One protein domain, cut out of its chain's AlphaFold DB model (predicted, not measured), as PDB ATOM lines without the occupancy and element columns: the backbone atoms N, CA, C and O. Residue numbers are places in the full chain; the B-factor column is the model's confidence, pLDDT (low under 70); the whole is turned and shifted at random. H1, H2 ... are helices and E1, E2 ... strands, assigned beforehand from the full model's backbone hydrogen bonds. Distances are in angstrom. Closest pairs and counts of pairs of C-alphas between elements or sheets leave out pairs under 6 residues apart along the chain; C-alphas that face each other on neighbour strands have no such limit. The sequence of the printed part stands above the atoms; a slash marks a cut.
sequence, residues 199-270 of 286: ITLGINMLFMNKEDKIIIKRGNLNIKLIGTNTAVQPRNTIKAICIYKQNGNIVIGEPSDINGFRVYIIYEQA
ATOM      1  N   ILE A 199      49.553  10.137  24.387       91.56
ATOM      2  CA  ILE A 199      48.236  10.279  25.020       91.56
ATOM      3  C   ILE A 199      47.843  11.753  25.106       91.56
ATOM      4  O   ILE A 199      46.716  12.104  24.771       91.56
ATOM      5  N   THR A 200      48.767  12.637  25.491       89.38
ATOM      6  CA  THR A 200      48.504  14.084  25.561       89.38
ATOM      7  C   THR A 200      48.141  14.650  24.189       89.38
ATOM      8  O   THR A 200      47.190  15.423  24.073       89.38
ATOM      9  N   LEU A 201      48.850  14.234  23.136       89.44
ATOM     10  CA  LEU A 201      48.519  14.629  21.765       89.44
ATOM     11  C   LEU A 201      47.159  14.080  21.330       89.44
ATOM     12  O   LEU A 201      46.359  14.821  20.762       89.44
ATOM     13  N   GLY A 202      46.869  12.817  21.641       91.94
ATOM     14  CA  GLY A 202      45.589  12.205  21.309       91.94
ATOM     15  C   GLY A 202      44.412  12.873  22.023       91.94
ATOM     16  O   GLY A 202      43.380  13.117  21.405       91.94
ATOM     17  N   ILE A 203      44.580  13.275  23.284       92.12
ATOM     18  CA  ILE A 203      43.588  14.073  24.013       92.12
ATOM     19  C   ILE A 203      43.370  15.426  23.322       92.12
ATOM     20  O   ILE A 203      42.227  15.822  23.108       92.12
ATOM     21  N   ASN A 204      44.436  16.123  22.921       90.69
ATOM     22  CA  ASN A 204      44.301  17.392  22.200       90.69
ATOM     23  C   ASN A 204      43.540  17.215  20.880       90.69
ATOM     24  O   ASN A 204      42.596  17.961  20.617       90.69
ATOM     25  N   MET A 205      43.878  16.192  20.090       92.25
ATOM     26  CA  MET A 205      43.154  15.855  18.859       92.25
ATOM     27  C   MET A 205      41.671  15.566  19.134       92.25
ATOM     28  O   MET A 205      40.802  16.065  18.419       92.25
ATOM     29  N   LEU A 206      41.365  14.828  20.209       92.62
ATOM     30  CA  LEU A 206      39.997  14.531  20.647       92.62
ATOM     31  C   LEU A 206      39.193  15.803  20.951       92.62
ATOM     32  O   LEU A 206      38.006  15.876  20.638       92.62
ATOM     33  N   PHE A 207      39.816  16.810  21.564       91.00
ATOM     34  CA  PHE A 207      39.163  18.090  21.856       91.00
ATOM     35  C   PHE A 207      39.015  18.992  20.635       91.00
ATOM     36  O   PHE A 207      38.040  19.737  20.566       91.00
ATOM     37  N   MET A 208      39.932  18.904  19.672       90.69
ATOM     38  CA  MET A 208      39.819  19.622  18.402       90.69
ATOM     39  C   MET A 208      38.689  19.081  17.518       90.69
ATOM     40  O   MET A 208      38.208  19.815  16.659       90.69
ATOM     41  N   ASN A 209      38.262  17.828  17.727       89.19
ATOM     42  CA  ASN A 209      37.171  17.177  16.992       89.19
ATOM     43  C   ASN A 209      37.332  17.274  15.462       89.19
ATOM     44  O   ASN A 209      36.368  17.495  14.727       89.19
ATOM     45  N   LYS A 210      38.575  17.160  14.991       85.44
ATOM     46  CA  LYS A 210      38.952  17.269  13.582       85.44
ATOM     47  C   LYS A 210      39.617  15.974  13.146       85.44
ATOM     48  O   LYS A 210      40.561  15.529  13.794       85.44
ATOM     49  N   GLU A 211      39.144  15.401  12.042       91.44
ATOM     50  CA  GLU A 211      39.800  14.241  11.441       91.44
ATOM     51  C   GLU A 211      41.193  14.631  10.949       91.44
ATOM     52  O   GLU A 211      41.357  15.585  10.186       91.44
ATOM     53  N   ASP A 212      42.201  13.929  11.455       91.50
ATOM     54  CA  ASP A 212      43.601  14.216  11.167       91.50
ATOM     55  C   ASP A 212      44.465  12.987  11.464       91.50
ATOM     56  O   ASP A 212      44.081  12.091  12.230       91.50
ATOM     57  N   LYS A 213      45.649  12.944  10.856       92.81
ATOM     58  CA  LYS A 213      46.602  11.848  10.978       92.81
ATOM     59  C   LYS A 213      48.013  12.384  11.161       92.81
ATOM     60  O   LYS A 213      48.575  13.017  10.274       92.81
ATOM     61  N   ILE A 214      48.629  12.011  12.274       90.56
ATOM     62  CA  ILE A 214      50.027  12.310  12.576       90.56
ATOM     63  C   ILE A 214      50.807  10.998  12.539       90.56
ATOM     64  O   ILE A 214      50.402  10.015  13.158       90.56
ATOM     65  N   ILE A 215      51.924  10.971  11.814       90.62
ATOM     66  CA  ILE A 215      52.829   9.818  11.762       90.62
ATOM     67  C   ILE A 215      54.201  10.273  12.233       90.62
ATOM     68  O   ILE A 215      54.782  11.198  11.667       90.62
ATOM     69  N   ILE A 216      54.721   9.608  13.257       89.25
ATOM     70  CA  ILE A 216      56.017   9.917  13.850       89.25
ATOM     71  C   ILE A 216      56.895   8.683  13.714       89.25
ATOM     72  O   ILE A 216      56.570   7.615  14.233       89.25
ATOM     73  N   LYS A 217      58.021   8.837  13.017       87.56
ATOM     74  CA  LYS A 217      59.035   7.792  12.893       87.56
ATOM     75  C   LYS A 217      60.045   7.930  14.028       87.56
ATOM     76  O   LYS A 217      60.715   8.957  14.134       87.56
ATOM     77  N   ARG A 218      60.174   6.894  14.857       86.19
ATOM     78  CA  ARG A 218      61.123   6.825  15.977       86.19
ATOM     79  C   ARG A 218      61.924   5.531  15.891       86.19
ATOM     80  O   ARG A 218      61.454   4.472  16.298       86.19
ATOM     81  N   GLY A 219      63.143   5.614  15.360       80.94
ATOM     82  CA  GLY A 219      63.967   4.433  15.107       80.94
ATOM     83  C   GLY A 219      63.255   3.451  14.171       80.94
ATOM     84  O   GLY A 219      62.905   3.801  13.044       80.94
ATOM     85  N   ASN A 220      63.021   2.233  14.659       82.69
ATOM     86  CA  ASN A 220      62.309   1.164  13.958       82.69
ATOM     87  C   ASN A 220      60.799   1.121  14.267       82.69
ATOM     88  O   ASN A 220      60.149   0.131  13.938       82.69
ATOM     89  N   LEU A 221      60.243   2.158  14.899       89.25
ATOM     90  CA  LEU A 221      58.828   2.261  15.243       89.25
ATOM     91  C   LEU A 221      58.163   3.403  14.475       89.25
ATOM     92  O   LEU A 221      58.727   4.492  14.334       89.25
ATOM     93  N   ASN A 222      56.932   3.168  14.038       91.19
ATOM     94  CA  ASN A 222      56.004   4.202  13.603       91.19
ATOM     95  C   ASN A 222      54.941   4.387  14.685       91.19
ATOM     96  O   ASN A 222      54.234   3.441  15.030       91.19
ATOM     97  N   ILE A 223      54.812   5.609  15.193       92.81
ATOM     98  CA  ILE A 223      53.754   6.012  16.119       92.81
ATOM     99  C   ILE A 223      52.740   6.812  15.309       92.81
ATOM    100  O   ILE A 223      53.049   7.894  14.806       92.81
ATOM    101  N   LYS A 224      51.538   6.270  15.144       93.62
ATOM    102  CA  LYS A 224      50.446   6.913  14.411       93.62
ATOM    103  C   LYS A 224      49.404   7.422  15.391       93.62
ATOM    104  O   LYS A 224      48.956   6.666  16.247       93.62
ATOM    105  N   LEU A 225      48.989   8.672  15.227       93.94
ATOM    106  CA  LEU A 225      47.814   9.230  15.882       93.94
ATOM    107  C   LEU A 225      46.761   9.499  14.813       93.94
ATOM    108  O   LEU A 225      47.043  10.207  13.848       93.94
ATOM    109  N   ILE A 226      45.579   8.908  14.952       94.62
ATOM    110  CA  ILE A 226      44.509   8.979  13.952       94.62
ATOM    111  C   ILE A 226      43.229   9.429  14.644       94.62
ATOM    112  O   ILE A 226      42.621   8.644  15.370       94.62
ATOM    113  N   GLY A 227      42.830  10.680  14.425       94.62
ATOM    114  CA  GLY A 227      41.539  11.210  14.857       94.62
ATOM    115  C   GLY A 227      40.479  10.947  13.794       94.62
ATOM    116  O   GLY A 227      40.689  11.297  12.635       94.62
ATOM    117  N   THR A 228      39.366  10.308  14.150       93.56
ATOM    118  CA  THR A 228      38.344   9.890  13.177       93.56
ATOM    119  C   THR A 228      36.986   9.599  13.823       93.56
ATOM    120  O   THR A 228      36.902   9.265  15.008       93.56
ATOM    121  N   ASN A 229      35.910   9.687  13.036       90.56
ATOM    122  CA  ASN A 229      34.578   9.179  13.395       90.56
ATOM    123  C   ASN A 229      34.316   7.745  12.914       90.56
ATOM    124  O   ASN A 229      33.241   7.199  13.170       90.56
ATOM    125  N   THR A 230      35.266   7.132  12.208       87.81
ATOM    126  CA  THR A 230      35.172   5.767  11.671       87.81
ATOM    127  C   THR A 230      36.106   4.815  12.414       87.81
ATOM    128  O   THR A 230      37.066   5.228  13.062       87.81
ATOM    129  N   ALA A 231      35.738   3.534  12.475       85.56
ATOM    130  CA  ALA A 231      36.556   2.540  13.163       85.56
ATOM    131  C   ALA A 231      37.814   2.263  12.332       85.56
ATOM    132  O   ALA A 231      37.730   2.027  11.127       85.56
ATOM    133  N   VAL A 232      38.980   2.294  12.974       85.25
ATOM    134  CA  VAL A 232      40.252   1.926  12.342       85.25
ATOM    135  C   VAL A 232      40.582   0.505  12.757       85.25
ATOM    136  O   VAL A 232      40.561   0.201  13.943       85.25
ATOM    137  N   GLN A 233      40.913  -0.341  11.783       80.19
ATOM    138  CA  GLN A 233      41.448  -1.681  12.013       80.19
ATOM    139  C   GLN A 233      42.975  -1.631  11.863       80.19
ATOM    140  O   GLN A 233      43.469  -1.566  10.730       80.19
ATOM    141  N   PRO A 234      43.737  -1.598  12.972       75.62
ATOM    142  CA  PRO A 234      45.191  -1.520  12.925       75.62
ATOM    143  C   PRO A 234      45.774  -2.786  12.279       75.62
ATOM    144  O   PRO A 234      45.349  -3.895  12.599       75.62
ATOM    145  N   ARG A 235      46.754  -2.649  11.379       76.12
ATOM    146  CA  ARG A 235      47.459  -3.784  10.753       76.12
ATOM    147  C   ARG A 235      48.923  -3.770  11.188       76.12
ATOM    148  O   ARG A 235      49.519  -2.704  11.237       76.12
ATOM    149  N   ASN A 236      49.511  -4.947  11.429       80.25
ATOM    150  CA  ASN A 236      50.916  -5.102  11.856       80.25
ATOM    151  C   ASN A 236      51.267  -4.294  13.122       80.25
ATOM    152  O   ASN A 236      52.323  -3.665  13.227       80.25
ATOM    153  N   THR A 237      50.344  -4.313  14.078       87.94
ATOM    154  CA  THR A 237      50.362  -3.474  15.275       87.94
ATOM    155  C   THR A 237      51.105  -4.145  16.418       87.94
ATOM    156  O   THR A 237      50.830  -5.294  16.748       87.94
ATOM    157  N   ILE A 238      52.002  -3.399  17.056       91.38
ATOM    158  CA  ILE A 238      52.652  -3.786  18.312       91.38
ATOM    159  C   ILE A 238      51.714  -3.483  19.482       91.38
ATOM    160  O   ILE A 238      51.505  -4.326  20.347       91.38
ATOM    161  N   LYS A 239      51.135  -2.277  19.497       92.25
ATOM    162  CA  LYS A 239      50.148  -1.840  20.491       92.25
ATOM    163  C   LYS A 239      49.218  -0.802  19.882       92.25
ATOM    164  O   LYS A 239      49.683   0.074  19.153       92.25
ATOM    165  N   ALA A 240      47.930  -0.873  20.184       93.00
ATOM    166  CA  ALA A 240      46.974   0.169  19.838       93.00
ATOM    167  C   ALA A 240      46.185   0.577  21.075       93.00
ATOM    168  O   ALA A 240      45.831  -0.256  21.896       93.00
ATOM    169  N   ILE A 241      45.920   1.870  21.195       92.69
ATOM    170  CA  ILE A 241      45.117   2.447  22.266       92.69
ATOM    171  C   ILE A 241      44.116   3.393  21.617       92.69
ATOM    172  O   ILE A 241      44.453   4.116  20.679       92.69
ATOM    173  N   CYS A 242      42.886   3.397  22.105       93.44
ATOM    174  CA  CYS A 242      41.835   4.310  21.698       93.44
ATOM    175  C   CYS A 242      41.537   5.297  22.829       93.44
ATOM    176  O   CYS A 242      41.382   4.908  23.988       93.44
ATOM    177  N   ILE A 243      41.459   6.579  22.475       94.25
ATOM    178  CA  ILE A 243      41.063   7.675  23.355       94.25
ATOM    179  C   ILE A 243      39.739   8.232  22.852       94.25
ATOM    180  O   ILE A 243      39.621   8.617  21.687       94.25
ATOM    181  N   TYR A 244      38.743   8.305  23.728       93.06
ATOM    182  CA  TYR A 244      37.409   8.779  23.372       93.06
ATOM    183  C   TYR A 244      36.675   9.414  24.548       93.06
ATOM    184  O   TYR A 244      37.112   9.330  25.695       93.06
ATOM    185  N   LYS A 245      35.551  10.083  24.261       90.94
ATOM    186  CA  LYS A 245      34.662  10.632  25.290       90.94
ATOM    187  C   LYS A 245      33.510   9.675  25.559       90.94
ATOM    188  O   LYS A 245      32.806   9.283  24.633       90.94
ATOM    189  N   GLN A 246      33.269   9.361  26.827       88.94
ATOM    190  CA  GLN A 246      32.100   8.610  27.274       88.94
ATOM    191  C   GLN A 246      31.510   9.289  28.507       88.94
ATOM    192  O   GLN A 246      32.201   9.482  29.505       88.94
ATOM    193  N   ASN A 247      30.235   9.678  28.435       86.50
ATOM    194  CA  ASN A 247      29.525  10.361  29.525       86.50
ATOM    195  C   ASN A 247      30.282  11.592  30.072       86.50
ATOM    196  O   ASN A 247      30.348  11.806  31.277       86.50
ATOM    197  N   GLY A 248      30.902  12.373  29.180       83.19
ATOM    198  CA  GLY A 248      31.688  13.563  29.539       83.19
ATOM    199  C   GLY A 248      33.112  13.287  30.037       83.19
ATOM    200  O   GLY A 248      33.895  14.227  30.146       83.19
ATOM    201  N   ASN A 249      33.484  12.025  30.267       88.81
ATOM    202  CA  ASN A 249      34.821  11.634  30.711       88.81
ATOM    203  C   ASN A 249      35.696  11.183  29.540       88.81
ATOM    204  O   ASN A 249      35.197  10.630  28.558       88.81
ATOM    205  N   ILE A 250      37.007  11.394  29.663       91.56
ATOM    206  CA  ILE A 250      37.998  10.819  28.747       91.56
ATOM    207  C   ILE A 250      38.231   9.370  29.160       91.56
ATOM    208  O   ILE A 250      38.569   9.098  30.312       91.56
ATOM    209  N   VAL A 251      38.073   8.456  28.212       92.31
ATOM    210  CA  VAL A 251      38.374   7.035  28.372       92.31
ATOM    211  C   VAL A 251      39.575   6.695  27.500       92.31
ATOM    212  O   VAL A 251      39.672   7.157  26.363       92.31
ATOM    213  N   ILE A 252      40.498   5.914  28.061       92.00
ATOM    214  CA  ILE A 252      41.702   5.414  27.397       92.00
ATOM    215  C   ILE A 252      41.694   3.900  27.574       92.00
ATOM    216  O   ILE A 252      41.627   3.417  28.704       92.00
ATOM    217  N   GLY A 253      41.753   3.151  26.479       86.75
ATOM    218  CA  GLY A 253      41.742   1.695  26.541       86.75
ATOM    219  C   GLY A 253      41.988   1.051  25.190       86.75
ATOM    220  O   GLY A 253      42.463   1.698  24.259       86.75
ATOM    221  N   GLU A 254      41.657  -0.230  25.086       83.62
ATOM    222  CA  GLU A 254      41.738  -0.956  23.822       83.62
ATOM    223  C   GLU A 254      40.810  -0.338  22.758       83.62
ATOM    224  O   GLU A 254      39.775   0.249  23.099       83.62
ATOM    225  N   PRO A 255      41.154  -0.462  21.462       76.50
ATOM    226  CA  PRO A 255      40.252  -0.149  20.361       76.50
ATOM    227  C   PRO A 255      38.874  -0.782  20.568       76.50
ATOM    228  O   PRO A 255      38.727  -2.000  20.575       76.50
ATOM    229  N   SER A 256      37.862   0.062  20.732       69.12
ATOM    230  CA  SER A 256      36.471  -0.350  20.879       69.12
ATOM    231  C   SER A 256      35.617   0.263  19.774       69.12
ATOM    232  O   SER A 256      35.895   1.364  19.284       69.12
ATOM    233  N   ASP A 257      34.574  -0.463  19.370       69.31
ATOM    234  CA  ASP A 257      33.542   0.069  18.486       69.31
ATOM    235  C   ASP A 257      32.648   1.008  19.290       69.31
ATOM    236  O   ASP A 257      31.729   0.611  20.005       69.31
ATOM    237  N   ILE A 258      32.968   2.289  19.193       76.19
ATOM    238  CA  ILE A 258      32.217   3.380  19.801       76.19
ATOM    239  C   ILE A 258      31.577   4.235  18.716       76.19
ATOM    240  O   ILE A 258      32.114   4.385  17.620       76.19
ATOM    241  N   ASN A 259      30.442   4.850  19.030       75.06
ATOM    242  CA  ASN A 259      29.837   5.864  18.172       75.06
ATOM    243  C   ASN A 259      30.396   7.245  18.544       75.06
ATOM    244  O   ASN A 259      30.295   7.656  19.697       75.06
ATOM    245  N   GLY A 260      30.964   7.960  17.568       86.00
ATOM    246  CA  GLY A 260      31.471   9.329  17.734       86.00
ATOM    247  C   GLY A 260      32.995   9.467  17.691       86.00
ATOM    248  O   GLY A 260      33.724   8.482  17.678       86.00
ATOM    249  N   PHE A 261      33.482  10.704  17.642       91.06
ATOM    250  CA  PHE A 261      34.896  10.993  17.408       91.06
ATOM    251  C   PHE A 261      35.827  10.340  18.442       91.06
ATOM    252  O   PHE A 261      35.587  10.394  19.653       91.06
ATOM    253  N   ARG A 262      36.911   9.744  17.951       93.62
ATOM    254  CA  ARG A 262      37.943   9.075  18.750       93.62
ATOM    255  C   ARG A 262      39.315   9.256  18.145       93.62
ATOM    256  O   ARG A 262      39.450   9.602  16.972       93.62
ATOM    257  N   VAL A 263      40.328   8.981  18.951       95.12
ATOM    258  CA  VAL A 263      41.718   9.044  18.526       95.12
ATOM    259  C   VAL A 263      42.403   7.720  18.810       95.12
ATOM    260  O   VAL A 263      42.474   7.284  19.955       95.12
ATOM    261  N   TYR A 264      42.929   7.096  17.763       94.44
ATOM    262  CA  TYR A 264      43.753   5.900  17.873       94.44
ATOM    263  C   TYR A 264      45.223   6.295  17.977       94.44
ATOM    264  O   TYR A 264      45.708   7.068  17.154       94.44
ATOM    265  N   ILE A 265      45.932   5.734  18.951       94.50
ATOM    266  CA  ILE A 265      47.391   5.762  19.059       94.50
ATOM    267  C   ILE A 265      47.876   4.360  18.730       94.50
ATOM    268  O   ILE A 265      47.577   3.416  19.458       94.50
ATOM    269  N   ILE A 266      48.599   4.214  17.626       94.44
ATOM    270  CA  ILE A 266      49.002   2.917  17.088       94.44
ATOM    271  C   ILE A 266      50.523   2.888  16.971       94.44
ATOM    272  O   ILE A 266      51.119   3.738  16.309       94.44
ATOM    273  N   TYR A 267      51.133   1.891  17.598       93.94
ATOM    274  CA  TYR A 267      52.540   1.546  17.453       93.94
ATOM    275  C   TYR A 267      52.669   0.418  16.444       93.94
ATOM    276  O   TYR A 267      52.087  -0.651  16.624       93.94
ATOM    277  N   GLU A 268      53.461   0.637  15.405       92.69
ATOM    278  CA  GLU A 268      53.743  -0.350  14.368       92.69
ATOM    279  C   GLU A 268      55.247  -0.465  14.143       92.69
ATOM    280  O   GLU A 268      55.995   0.502  14.323       92.69
ATOM    281  N   GLN A 269      55.691  -1.636  13.693       88.50
ATOM    282  CA  GLN A 269      57.061  -1.802  13.224       88.50
ATOM    283  C   GLN A 269      57.246  -0.985  11.939       88.50
ATOM    284  O   GLN A 269      56.460  -1.103  10.997       88.50
ATOM    285  N   ALA A 270      58.289  -0.162  11.875       78.38
ATOM    286  CA  ALA A 270      58.661   0.505  10.638       78.38
ATOM    287  C   ALA A 270      59.117  -0.556   9.626       78.38
ATOM    288  O   ALA A 270      60.127  -1.227   9.829       78.38
TER     289      ALA A 270
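Overview. This is residues 199 to 270 of the 286 residues of an uncharacterized protein of Thermocladium sp. ECH_B (UniProt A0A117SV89). A twisted five-strand sheet with helix H1 packed on one face makes two layers. The printed part, 72 residues, has H1, then E1 to E5; the sheet's order, all antiparallel, is E1 E2 E5 E3 E4. The class is mixed; the whole is compact, radius of gyration of the C-alphas 11.6 A, spanning 37 by 20 by 17 A.

Along the chain. Find C-alpha 199 at (48.236, 10.279, 25.020); H1 runs to 208. Then come E1, 212 to 218; E2, 221 to 228; E3, 237 to 246, 25.0 A; E4, 249 to 253; and E5, 262 to 269, ending at (57.061, -1.802, 13.224).

Arrangement. Look for N 241 of E3 and O 265 of E5, 2.9 A apart, within hydrogen-bond range, as is every O i to N i+4 pair of H1. H1, height 7.0 A over the sheet, is over E5; the C-alphas of Gly 202 and Val 263 are closest, 5.7 A.

Size, cuts and confidence. The printed part has no cut; residues 256 to 257 have pLDDT under 70.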